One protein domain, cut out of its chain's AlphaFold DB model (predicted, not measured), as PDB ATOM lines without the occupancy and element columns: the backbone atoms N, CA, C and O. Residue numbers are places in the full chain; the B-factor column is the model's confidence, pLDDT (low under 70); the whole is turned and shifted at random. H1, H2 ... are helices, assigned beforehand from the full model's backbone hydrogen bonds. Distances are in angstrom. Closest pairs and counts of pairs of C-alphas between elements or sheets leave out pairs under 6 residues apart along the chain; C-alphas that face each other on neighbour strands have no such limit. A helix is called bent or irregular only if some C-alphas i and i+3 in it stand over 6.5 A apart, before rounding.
ATOM      1  N   LEU A  33       3.593  36.803  11.504       80.56
ATOM      2  CA  LEU A  33       3.073  37.875  12.353       80.56
ATOM      3  C   LEU A  33       4.134  38.959  12.554       80.56
ATOM      4  O   LEU A  33       3.813  40.137  12.472       80.56
ATOM      5  N   LEU A  34       5.397  38.569  12.758       84.31
ATOM      6  CA  LEU A  34       6.517  39.509  12.852       84.31
ATOM      7  C   LEU A  34       6.715  40.286  11.542       84.31
ATOM      8  O   LEU A  34       6.820  41.506  11.572       84.31
ATOM      9  N   LEU A  35       6.679  39.596  10.396       85.12
ATOM     10  CA  LEU A  35       6.768  40.234   9.080       85.12
ATOM     11  C   LEU A  35       5.570  41.158   8.808       85.12
ATOM     12  O   LEU A  35       5.753  42.261   8.307       85.12
ATOM     13  N   SER A  36       4.354  40.742   9.185       80.69
ATOM     14  CA  SER A  36       3.157  41.586   9.083       80.69
ATOM     15  C   SER A  36       3.221  42.816   9.989       80.69
ATOM     16  O   SER A  36       2.644  43.834   9.626       80.69
ATOM     17  N   ILE A  37       3.844  42.728  11.167       84.31
ATOM     18  CA  ILE A  37       4.029  43.874  12.067       84.31
ATOM     19  C   ILE A  37       5.051  44.844  11.465       84.31
ATOM     20  O   ILE A  37       4.718  46.014  11.323       84.31
ATOM     21  N   SER A  38       6.206  44.355  10.996       85.75
ATOM     22  CA  SER A  38       7.225  45.182  10.324       85.75
ATOM     23  C   SER A  38       6.654  45.926   9.109       85.75
ATOM     24  O   SER A  38       6.782  47.139   9.020       85.75
ATOM     25  N   ASP A  39       5.920  45.232   8.229       87.94
ATOM     26  CA  ASP A  39       5.241  45.826   7.061       87.94
ATOM     27  C   ASP A  39       4.229  46.929   7.439       87.94
ATOM     28  O   ASP A  39       3.992  47.850   6.655       87.94
ATOM     29  N   MET A  40       3.627  46.860   8.631       82.81
ATOM     30  CA  MET A  40       2.743  47.912   9.146       82.81
ATOM     31  C   MET A  40       3.528  49.049   9.814       82.81
ATOM     32  O   MET A  40       3.169  50.208   9.623       82.81
ATOM     33  N   GLU A  41       4.605  48.750  10.541       84.56
ATOM     34  CA  GLU A  41       5.505  49.740  11.146       84.56
ATOM     35  C   GLU A  41       6.188  50.598  10.066       84.56
ATOM     36  O   GLU A  41       6.101  51.823  10.130       84.56
ATOM     37  N   ASP A  42       6.718  49.987   9.001       86.38
ATOM     38  CA  ASP A  42       7.286  50.680   7.832       86.38
ATOM     39  C   ASP A  42       6.266  51.625   7.167       86.38
ATOM     40  O   ASP A  42       6.589  52.751   6.772       86.38
ATOM     41  N   LYS A  43       4.993  51.209   7.081       84.56
ATOM     42  CA  LYS A  43       3.903  52.043   6.542       84.56
ATOM     43  C   LYS A  43       3.561  53.208   7.467       84.56
ATOM     44  O   LYS A  43       3.352  54.315   6.976       84.56
ATOM     45  N   ILE A  44       3.543  53.001   8.784       84.50
ATOM     46  CA  ILE A  44       3.351  54.080   9.766       84.50
ATOM     47  C   ILE A  44       4.514  55.081   9.683       84.50
ATOM     48  O   ILE A  44       4.276  56.289   9.628       84.50
ATOM     49  N   GLN A  45       5.753  54.593   9.576       83.38
ATOM     50  CA  GLN A  45       6.963  55.402   9.411       83.38
ATOM     51  C   GLN A  45       6.882  56.277   8.144       83.38
ATOM     52  O   GLN A  45       7.080  57.491   8.206       83.38
ATOM     53  N   ALA A  46       6.498  55.693   7.002       82.00
ATOM     54  CA  ALA A  46       6.328  56.407   5.733       82.00
ATOM     55  C   ALA A  46       5.156  57.416   5.743       82.00
ATOM     56  O   ALA A  46       5.207  58.465   5.086       82.00
ATOM     57  N   LEU A  47       4.094  57.149   6.510       77.56
ATOM     58  CA  LEU A  47       3.019  58.120   6.727       77.56
ATOM     59  C   LEU A  47       3.485  59.299   7.595       77.56
ATOM     60  O   LEU A  47       3.190  60.440   7.233       77.56
ATOM     61  N   ASN A  48       4.284  59.052   8.632       73.50
ATOM     62  CA  ASN A  48       4.796  60.052   9.578       73.50
ATOM     63  C   ASN A  48       6.090  60.775   9.130       73.50
ATOM     64  O   ASN A  48       6.728  61.433   9.950       73.50
ATOM     65  N   GLY A  49       6.488  60.645   7.858       66.75
ATOM     66  CA  GLY A  49       7.779  61.117   7.333       66.75
ATOM     67  C   GLY A  49       8.144  62.583   7.629       66.75
ATOM     68  O   GLY A  49       7.282  63.450   7.755       66.75
ATOM     69  N   GLU A  50       9.451  62.847   7.675       64.19
ATOM     70  CA  GLU A  50      10.124  63.963   8.374       64.19
ATOM     71  C   GLU A  50       9.754  65.403   7.955       64.19
ATOM     72  O   GLU A  50      10.154  66.360   8.622       64.19
ATOM     73  N   TYR A  51       8.989  65.586   6.877       67.88
ATOM     74  CA  TYR A  51       8.629  66.901   6.347       67.88
ATOM     75  C   TYR A  51       7.603  67.616   7.243       67.88
ATOM     76  O   TYR A  51       6.393  67.409   7.125       67.88
ATOM     77  N   LYS A  52       8.089  68.486   8.133       73.25
ATOM     78  CA  LYS A  52       7.264  69.395   8.943       73.25
ATOM     79  C   LYS A  52       6.912  70.648   8.125       73.25
ATOM     80  O   LYS A  52       7.831  71.362   7.744       73.25
ATOM     81  N   PRO A  53       5.625  70.954   7.870       76.50
ATOM     82  CA  PRO A  53       5.255  72.170   7.148       76.50
ATOM     83  C   PRO A  53       5.250  73.396   8.074       76.50
ATOM     84  O   PRO A  53       4.585  73.387   9.119       76.50
ATOM     85  N   ASP A  54       5.943  74.462   7.675       78.69
ATOM     86  CA  ASP A  54       6.117  75.676   8.485       78.69
ATOM     87  C   ASP A  54       4.879  76.590   8.477       78.69
ATOM     88  O   ASP A  54       4.533  77.181   9.509       78.69
ATOM     89  N   THR A  55       4.127  76.648   7.374       88.06
ATOM     90  CA  THR A  55       2.910  77.473   7.280       88.06
ATOM     91  C   THR A  55       1.666  76.717   7.761       88.06
ATOM     92  O   THR A  55       1.512  75.515   7.547       88.06
ATOM     93  N   PHE A  56       0.707  77.426   8.372       87.12
ATOM     94  CA  PHE A  56      -0.573  76.839   8.803       87.12
ATOM     95  C   PHE A  56      -1.351  76.178   7.650       87.12
ATOM     96  O   PHE A  56      -1.836  75.060   7.808       87.12
ATOM     97  N   GLY A  57      -1.427  76.838   6.487       88.88
ATOM     98  CA  GLY A  57      -2.096  76.288   5.303       88.88
ATOM     99  C   GLY A  57      -1.458  74.983   4.827       88.88
ATOM    100  O   GLY A  57      -2.158  74.005   4.597       88.88
ATOM    101  N   GLU A  58      -0.126  74.922   4.789       86.44
ATOM    102  CA  GLU A  58       0.617  73.719   4.393       86.44
ATOM    103  C   GLU A  58       0.426  72.564   5.388       86.44
ATOM    104  O   GLU A  58       0.335  71.410   4.972       86.44
ATOM    105  N   ARG A  59       0.301  72.853   6.695       86.75
ATOM    106  CA  ARG A  59      -0.058  71.840   7.706       86.75
ATOM    107  C   ARG A  59      -1.465  71.288   7.501       86.75
ATOM    108  O   ARG A  59      -1.648  70.076   7.607       86.75
ATOM    109  N   ALA A  60      -2.438  72.146   7.194       87.50
ATOM    110  CA  ALA A  60      -3.797  71.711   6.880       87.50
ATOM    111  C   ALA A  60      -3.815  70.836   5.613       87.50
ATOM    112  O   ALA A  60      -4.344  69.724   5.637       87.50
ATOM    113  N   ASP A  61      -3.161  71.284   4.540       85.44
ATOM    114  CA  ASP A  61      -3.060  70.548   3.277       85.44
ATOM    115  C   ASP A  61      -2.374  69.185   3.450       85.44
ATOM    116  O   ASP A  61      -2.887  68.164   2.990       85.44
ATOM    117  N   PHE A  62      -1.245  69.138   4.162       85.69
ATOM    118  CA  PHE A  62      -0.542  67.893   4.478       85.69
ATOM    119  C   PHE A  62      -1.433  66.926   5.269       85.69
ATOM    120  O   PHE A  62      -1.533  65.750   4.909       85.69
ATOM    121  N   TYR A  63      -2.141  67.421   6.292       85.81
ATOM    122  CA  TYR A  63      -3.093  66.630   7.071       85.81
ATOM    123  C   TYR A  63      -4.204  66.042   6.190       85.81
ATOM    124  O   TYR A  63      -4.419  64.828   6.211       85.81
ATOM    125  N   TYR A  64      -4.877  66.855   5.368       89.75
ATOM    126  CA  TYR A  64      -5.967  66.370   4.514       89.75
ATOM    127  C   TYR A  64      -5.491  65.395   3.425       89.75
ATOM    128  O   TYR A  64      -6.214  64.444   3.124       89.75
ATOM    129  N   ARG A  65      -4.266  65.548   2.897       87.31
ATOM    130  CA  ARG A  65      -3.652  64.594   1.948       87.31
ATOM    131  C   ARG A  65      -3.257  63.262   2.607       87.31
ATOM    132  O   ARG A  65      -3.422  62.211   1.993       87.31
ATOM    133  N   LYS A  66      -2.758  63.277   3.852       87.19
ATOM    134  CA  LYS A  66      -2.368  62.067   4.611       87.19
ATOM    135  C   LYS A  66      -3.570  61.312   5.195       87.19
ATOM    136  O   LYS A  66      -3.551  60.083   5.258       87.19
ATOM    137  N   ARG A  67      -4.641  62.019   5.574       88.38
ATOM    138  CA  ARG A  67      -5.865  61.460   6.181       88.38
ATOM    139  C   ARG A  67      -6.452  60.225   5.464       88.38
ATOM    140  O   ARG A  67      -6.696  59.246   6.166       88.38
ATOM    141  N   PRO A  68      -6.674  60.193   4.131       90.94
ATOM    142  CA  PRO A  68      -7.209  58.999   3.463       90.94
ATOM    143  C   PRO A  68      -6.266  57.788   3.539       90.94
ATOM    144  O   PRO A  68      -6.735  56.657   3.636       90.94
ATOM    145  N   GLN A  69      -4.949  58.012   3.549       88.19
ATOM    146  CA  GLN A  69      -3.947  56.944   3.637       88.19
ATOM    147  C   GLN A  69      -3.952  56.304   5.037       88.19
ATOM    148  O   GLN A  69      -3.930  55.080   5.162       88.19
ATOM    149  N   LEU A  70      -4.079  57.126   6.085       88.94
ATOM    150  CA  LEU A  70      -4.244  56.664   7.465       88.94
ATOM    151  C   LEU A  70      -5.559  55.889   7.668       88.94
ATOM    152  O   LEU A  70      -5.564  54.851   8.322       88.94
ATOM    153  N   VAL A  71      -6.668  56.352   7.076       89.88
ATOM    154  CA  VAL A  71      -7.962  55.643   7.128       89.88
ATOM    155  C   VAL A  71      -7.877  54.273   6.445       89.88
ATOM    156  O   VAL A  71      -8.374  53.293   6.997       89.88
ATOM    157  N   ALA A  72      -7.205  54.172   5.293       90.69
ATOM    158  CA  ALA A  72      -6.994  52.892   4.616       90.69
ATOM    159  C   ALA A  72      -6.164  51.908   5.465       90.69
ATOM    160  O   ALA A  72      -6.523  50.735   5.565       90.69
ATOM    161  N   LEU A  73      -5.104  52.386   6.129       89.81
ATOM    162  CA  LEU A  73      -4.279  51.573   7.028       89.81
ATOM    163  C   LEU A  73      -5.064  51.076   8.256       89.81
ATOM    164  O   LEU A  73      -4.960  49.907   8.622       89.81
ATOM    165  N   LEU A  74      -5.883  51.938   8.868       90.62
ATOM    166  CA  LEU A  74      -6.754  51.560   9.988       90.62
ATOM    167  C   LEU A  74      -7.808  50.521   9.575       90.62
ATOM    168  O   LEU A  74      -8.093  49.602  10.342       90.62
ATOM    169  N   GLN A  75      -8.353  50.624   8.358       92.38
ATOM    170  CA  GLN A  75      -9.302  49.644   7.828       92.38
ATOM    171  C   GLN A  75      -8.642  48.278   7.572       92.38
ATOM    172  O   GLN A  75      -9.246  47.251   7.878       92.38
ATOM    173  N   ASP A  76      -7.410  48.249   7.055       89.25
ATOM    174  CA  ASP A  76      -6.626  47.016   6.894       89.25
ATOM    175  C   ASP A  76      -6.329  46.371   8.261       89.25
ATOM    176  O   ASP A  76      -6.637  45.198   8.472       89.25
ATOM    177  N   LEU A  77      -5.865  47.152   9.245       86.62
ATOM    178  CA  LEU A  77      -5.638  46.680  10.617       86.62
ATOM    179  C   LEU A  77      -6.909  46.077  11.247       86.62
ATOM    180  O   LEU A  77      -6.858  44.980  11.806       86.62
ATOM    181  N   TYR A  78      -8.053  46.754  11.117       90.94
ATOM    182  CA  TYR A  78      -9.350  46.269  11.598       90.94
ATOM    183  C   TYR A  78      -9.770  44.960  10.908       90.94
ATOM    184  O   TYR A  78     -10.167  44.002  11.574       90.94
ATOM    185  N   ASN A  79      -9.615  44.873   9.584       90.50
ATOM    186  CA  ASN A  79      -9.934  43.670   8.815       90.50
ATOM    187  C   ASN A  79      -9.019  42.486   9.197       90.50
ATOM    188  O   ASN A  79      -9.505  41.365   9.370       90.50
ATOM    189  N   ARG A  80      -7.711  42.726   9.385       87.50
ATOM    190  CA  ARG A  80      -6.741  41.722   9.866       87.50
ATOM    191  C   ARG A  80      -7.074  41.249  11.285       87.50
ATOM    192  O   ARG A  80      -7.000  40.049  11.549       87.50
ATOM    193  N   TYR A  81      -7.478  42.159  12.175       89.94
ATOM    194  CA  TYR A  81      -7.927  41.824  13.529       89.94
ATOM    195  C   TYR A  81      -9.183  40.942  13.512       89.94
ATOM    196  O   TYR A  81      -9.178  39.875  14.128       89.94
ATOM    197  N   LEU A  82     -10.221  41.319  12.753       91.44
ATOM    198  CA  LEU A  82     -11.436  40.507  12.609       91.44
ATOM    199  C   LEU A  82     -11.135  39.108  12.059       91.44
ATOM    200  O   LEU A  82     -11.640  38.123  12.592       91.44
ATOM    201  N   TYR A  83     -10.278  39.001  11.038       90.81
ATOM    202  CA  TYR A  83      -9.853  37.712  10.485       90.81
ATOM    203  C   TYR A  83      -9.125  36.839  11.522       90.81
ATOM    204  O   TYR A  83      -9.351  35.628  11.595       90.81
ATOM    205  N   LEU A  84      -8.269  37.438  12.357       87.12
ATOM    206  CA  LEU A  84      -7.562  36.722  13.417       87.12
ATOM    207  C   LEU A  84      -8.511  36.278  14.544       87.12
ATOM    208  O   LEU A  84      -8.393  35.146  15.015       87.12
ATOM    209  N   ALA A  85      -9.469  37.123  14.932       89.50
ATOM    210  CA  ALA A  85     -10.481  36.818  15.941       89.50
ATOM    211  C   ALA A  85     -11.450  35.713  15.480       89.50
ATOM    212  O   ALA A  85     -11.688  34.757  16.214       89.50
ATOM    213  N   ASP A  86     -11.943  35.778  14.241       90.38
ATOM    214  CA  ASP A  86     -12.745  34.719  13.618       90.38
ATOM    215  C   ASP A  86     -11.974  33.387  13.567       90.38
ATOM    216  O   ASP A  86     -12.478  32.347  14.003       90.38
ATOM    217  N   ARG A  87     -10.707  33.411  13.131       89.31
ATOM    218  CA  ARG A  87      -9.840  32.223  13.127       89.31
ATOM    219  C   ARG A  87      -9.615  31.652  14.532       89.31
ATOM    220  O   ARG A  87      -9.601  30.426  14.686       89.31
ATOM    221  N   TYR A  88      -9.436  32.503  15.540       84.88
ATOM    222  CA  TYR A  88      -9.266  32.093  16.936       84.88
ATOM    223  C   TYR A  88     -10.535  31.413  17.476       84.88
ATOM    224  O   TYR A  88     -10.484  30.272  17.934       84.88
ATOM    225  N   THR A  89     -11.702  32.029  17.278       86.44
ATOM    226  CA  THR A  89     -13.011  31.445  17.619       86.44
ATOM    227  C   THR A  89     -13.228  30.087  16.937       86.44
ATOM    228  O   THR A  89     -13.632  29.118  17.582       86.44
ATOM    229  N   ARG A  90     -12.874  29.964  15.648       82.31
ATOM    230  CA  ARG A  90     -12.945  28.700  14.881       82.31
ATOM    231  C   ARG A  90     -11.922  27.640  15.301       82.31
ATOM    232  O   ARG A  90     -12.089  26.479  14.927       82.31
ATOM    233  N   THR A  91     -10.857  28.001  16.019       82.25
ATOM    234  CA  THR A  91      -9.922  27.019  16.600       82.25
ATOM    235  C   THR A  91     -10.380  26.568  17.983       82.25
ATOM    236  O   THR A  91     -10.363  25.366  18.237       82.25
ATOM    237  N   LEU A  92     -10.900  27.474  18.818       72.69
ATOM    238  CA  LEU A  92     -11.492  27.128  20.117       72.69
ATOM    239  C   LEU A  92     -12.678  26.159  19.988       72.69
ATOM    240  O   LEU A  92     -12.708  25.143  20.680       72.69
ATOM    241  N   SER A  93     -13.616  26.409  19.068       72.31
ATOM    242  CA  SER A  93     -14.779  25.525  18.881       72.31
ATOM    243  C   SER A  93     -14.390  24.123  18.395       72.31
ATOM    244  O   SER A  93     -14.923  23.125  18.879       72.31
ATOM    245  N   LYS A  94     -13.389  24.019  17.510       70.25
ATOM    246  CA  LYS A  94     -12.814  22.727  17.099       70.25
ATOM    247  C   LYS A  94     -12.106  22.015  18.253       70.25
ATOM    248  O   LYS A  94     -12.209  20.795  18.367       70.25
ATOM    249  N   GLN A  95     -11.417  22.754  19.124       60.16
ATOM    250  CA  GLN A  95     -10.758  22.190  20.303       60.16
ATOM    251  C   GLN A  95     -11.781  21.653  21.320       60.16
ATOM    252  O   GLN A  95     -11.590  20.551  21.829       60.16
ATOM    253  N   GLN A  96     -12.905  22.351  21.533       58.06
ATOM    254  CA  GLN A  96     -14.031  21.843  22.330       58.06
ATOM    255  C   GLN A  96     -14.657  20.581  21.723       58.06
ATOM    256  O   GLN A  96     -14.810  19.591  22.435       58.06
ATOM    257  N   GLN A  97     -14.950  20.556  20.417       56.84
ATOM    258  CA  GLN A  97     -15.471  19.348  19.757       56.84
ATOM    259  C   GLN A  97     -14.497  18.161  19.857       56.84
ATOM    260  O   GLN A  97     -14.922  17.027  20.071       56.84
ATOM    261  N   THR A  98     -13.186  18.415  19.784       53.69
ATOM    262  CA  THR A  98     -12.161  17.372  19.967       53.69
ATOM    263  C   THR A  98     -12.145  16.820  21.400       53.69
ATOM    264  O   THR A  98     -11.885  15.636  21.580       53.69
ATOM    265  N   GLN A  99     -12.460  17.633  22.417       51.31
ATOM    266  CA  GLN A  99     -12.599  17.165  23.805       51.31
ATOM    267  C   GLN A  99     -13.936  16.452  24.062       51.31
ATOM    268  O   GLN A  99     -13.953  15.426  24.736       51.31
ATOM    269  N   GLN A 100     -15.047  16.924  23.485       47.88
ATOM    270  CA  GLN A 100     -16.343  16.240  23.589       47.88
ATOM    271  C   GLN A 100     -16.309  14.838  22.963       47.88
ATOM    272  O   GLN A 100     -16.900  13.916  23.513       47.88
ATOM    273  N   ASN A 101     -15.526  14.632  21.900       43.41
ATOM    274  CA  ASN A 101     -15.313  13.308  21.301       43.41
ATOM    275  C   ASN A 101     -14.451  12.345  22.161       43.41
ATOM    276  O   ASN A 101     -14.148  11.239  21.726       43.41
ATOM    277  N   VAL A 102     -14.050  12.756  23.371       47.06
ATOM    278  CA  VAL A 102     -13.388  11.923  24.399       47.06
ATOM    279  C   VAL A 102     -14.277  11.768  25.652       47.06
ATOM    280  O   VAL A 102     -13.946  11.017  26.566       47.06
TER     281      VAL A 102
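This is residues 33 to 102 of the 364 residues of the protein "NAB domain-containing protein" of Helianthus annuus (UniProt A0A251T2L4). One very long, bent helix, H2, makes the length of the model, and the shorter helix H1 runs side by side with the first part of its long arm H2b, with a gap between them; a loop, residues 48 to 55, leads from the end of H1 to the short arm H2a, with which H2 begins. Residues 81 to 102 stick out beyond this pair, and residues 54 to 60 stand free at the other end. The printed part has 70 residues with two named helices, H1 then H2, and no named strand: an all-helix domain. It is extended, with a radius of gyration of the C-alphas of 19.9 A and spans of 70 by 20 by 11 A, a rod in outline.

Find C-alpha 33 at (3.073, 37.875, 12.353); from there H1, residues 33 to 47, runs 21.0 A. Next comes H2, residues 56 to 100, assigned as one helix by its hydrogen bonds but bent: C-alphas 65 and 68 are 6.8 A apart. Its arm H2a, residues 56 to 65, begins with C-alpha 56 at (-0.573, 76.839, 8.803) and is 14.4 A long. Its arm H2b, residues 68 to 100, runs 48.1 A to C-alpha 100 at (-16.343, 16.240, 23.589).

Look first at Leu 47 and Leu 70, the closest C-alphas of H1 and H2b, 7.4 A apart; the two are close but not clearly touching. They run opposite ways at a shallow tilt of 15 degrees. H1 and H2a are apart. H2a and H2b stand at a steep tilt of 40 degrees. In H2a every O i to N i+4 pair is within hydrogen-bond range, in H1 10 of 11 and in H2b 28 of 29.

The C-alphas farthest apart, those of Thr 55 and Val 102, are 69.7 A apart. The printed part has no cut, and the link from H1 to H2, 8 residues, is short. Its mean pLDDT is 80.8; look for values under 70 at residues 49 to 51 and 95 to 102.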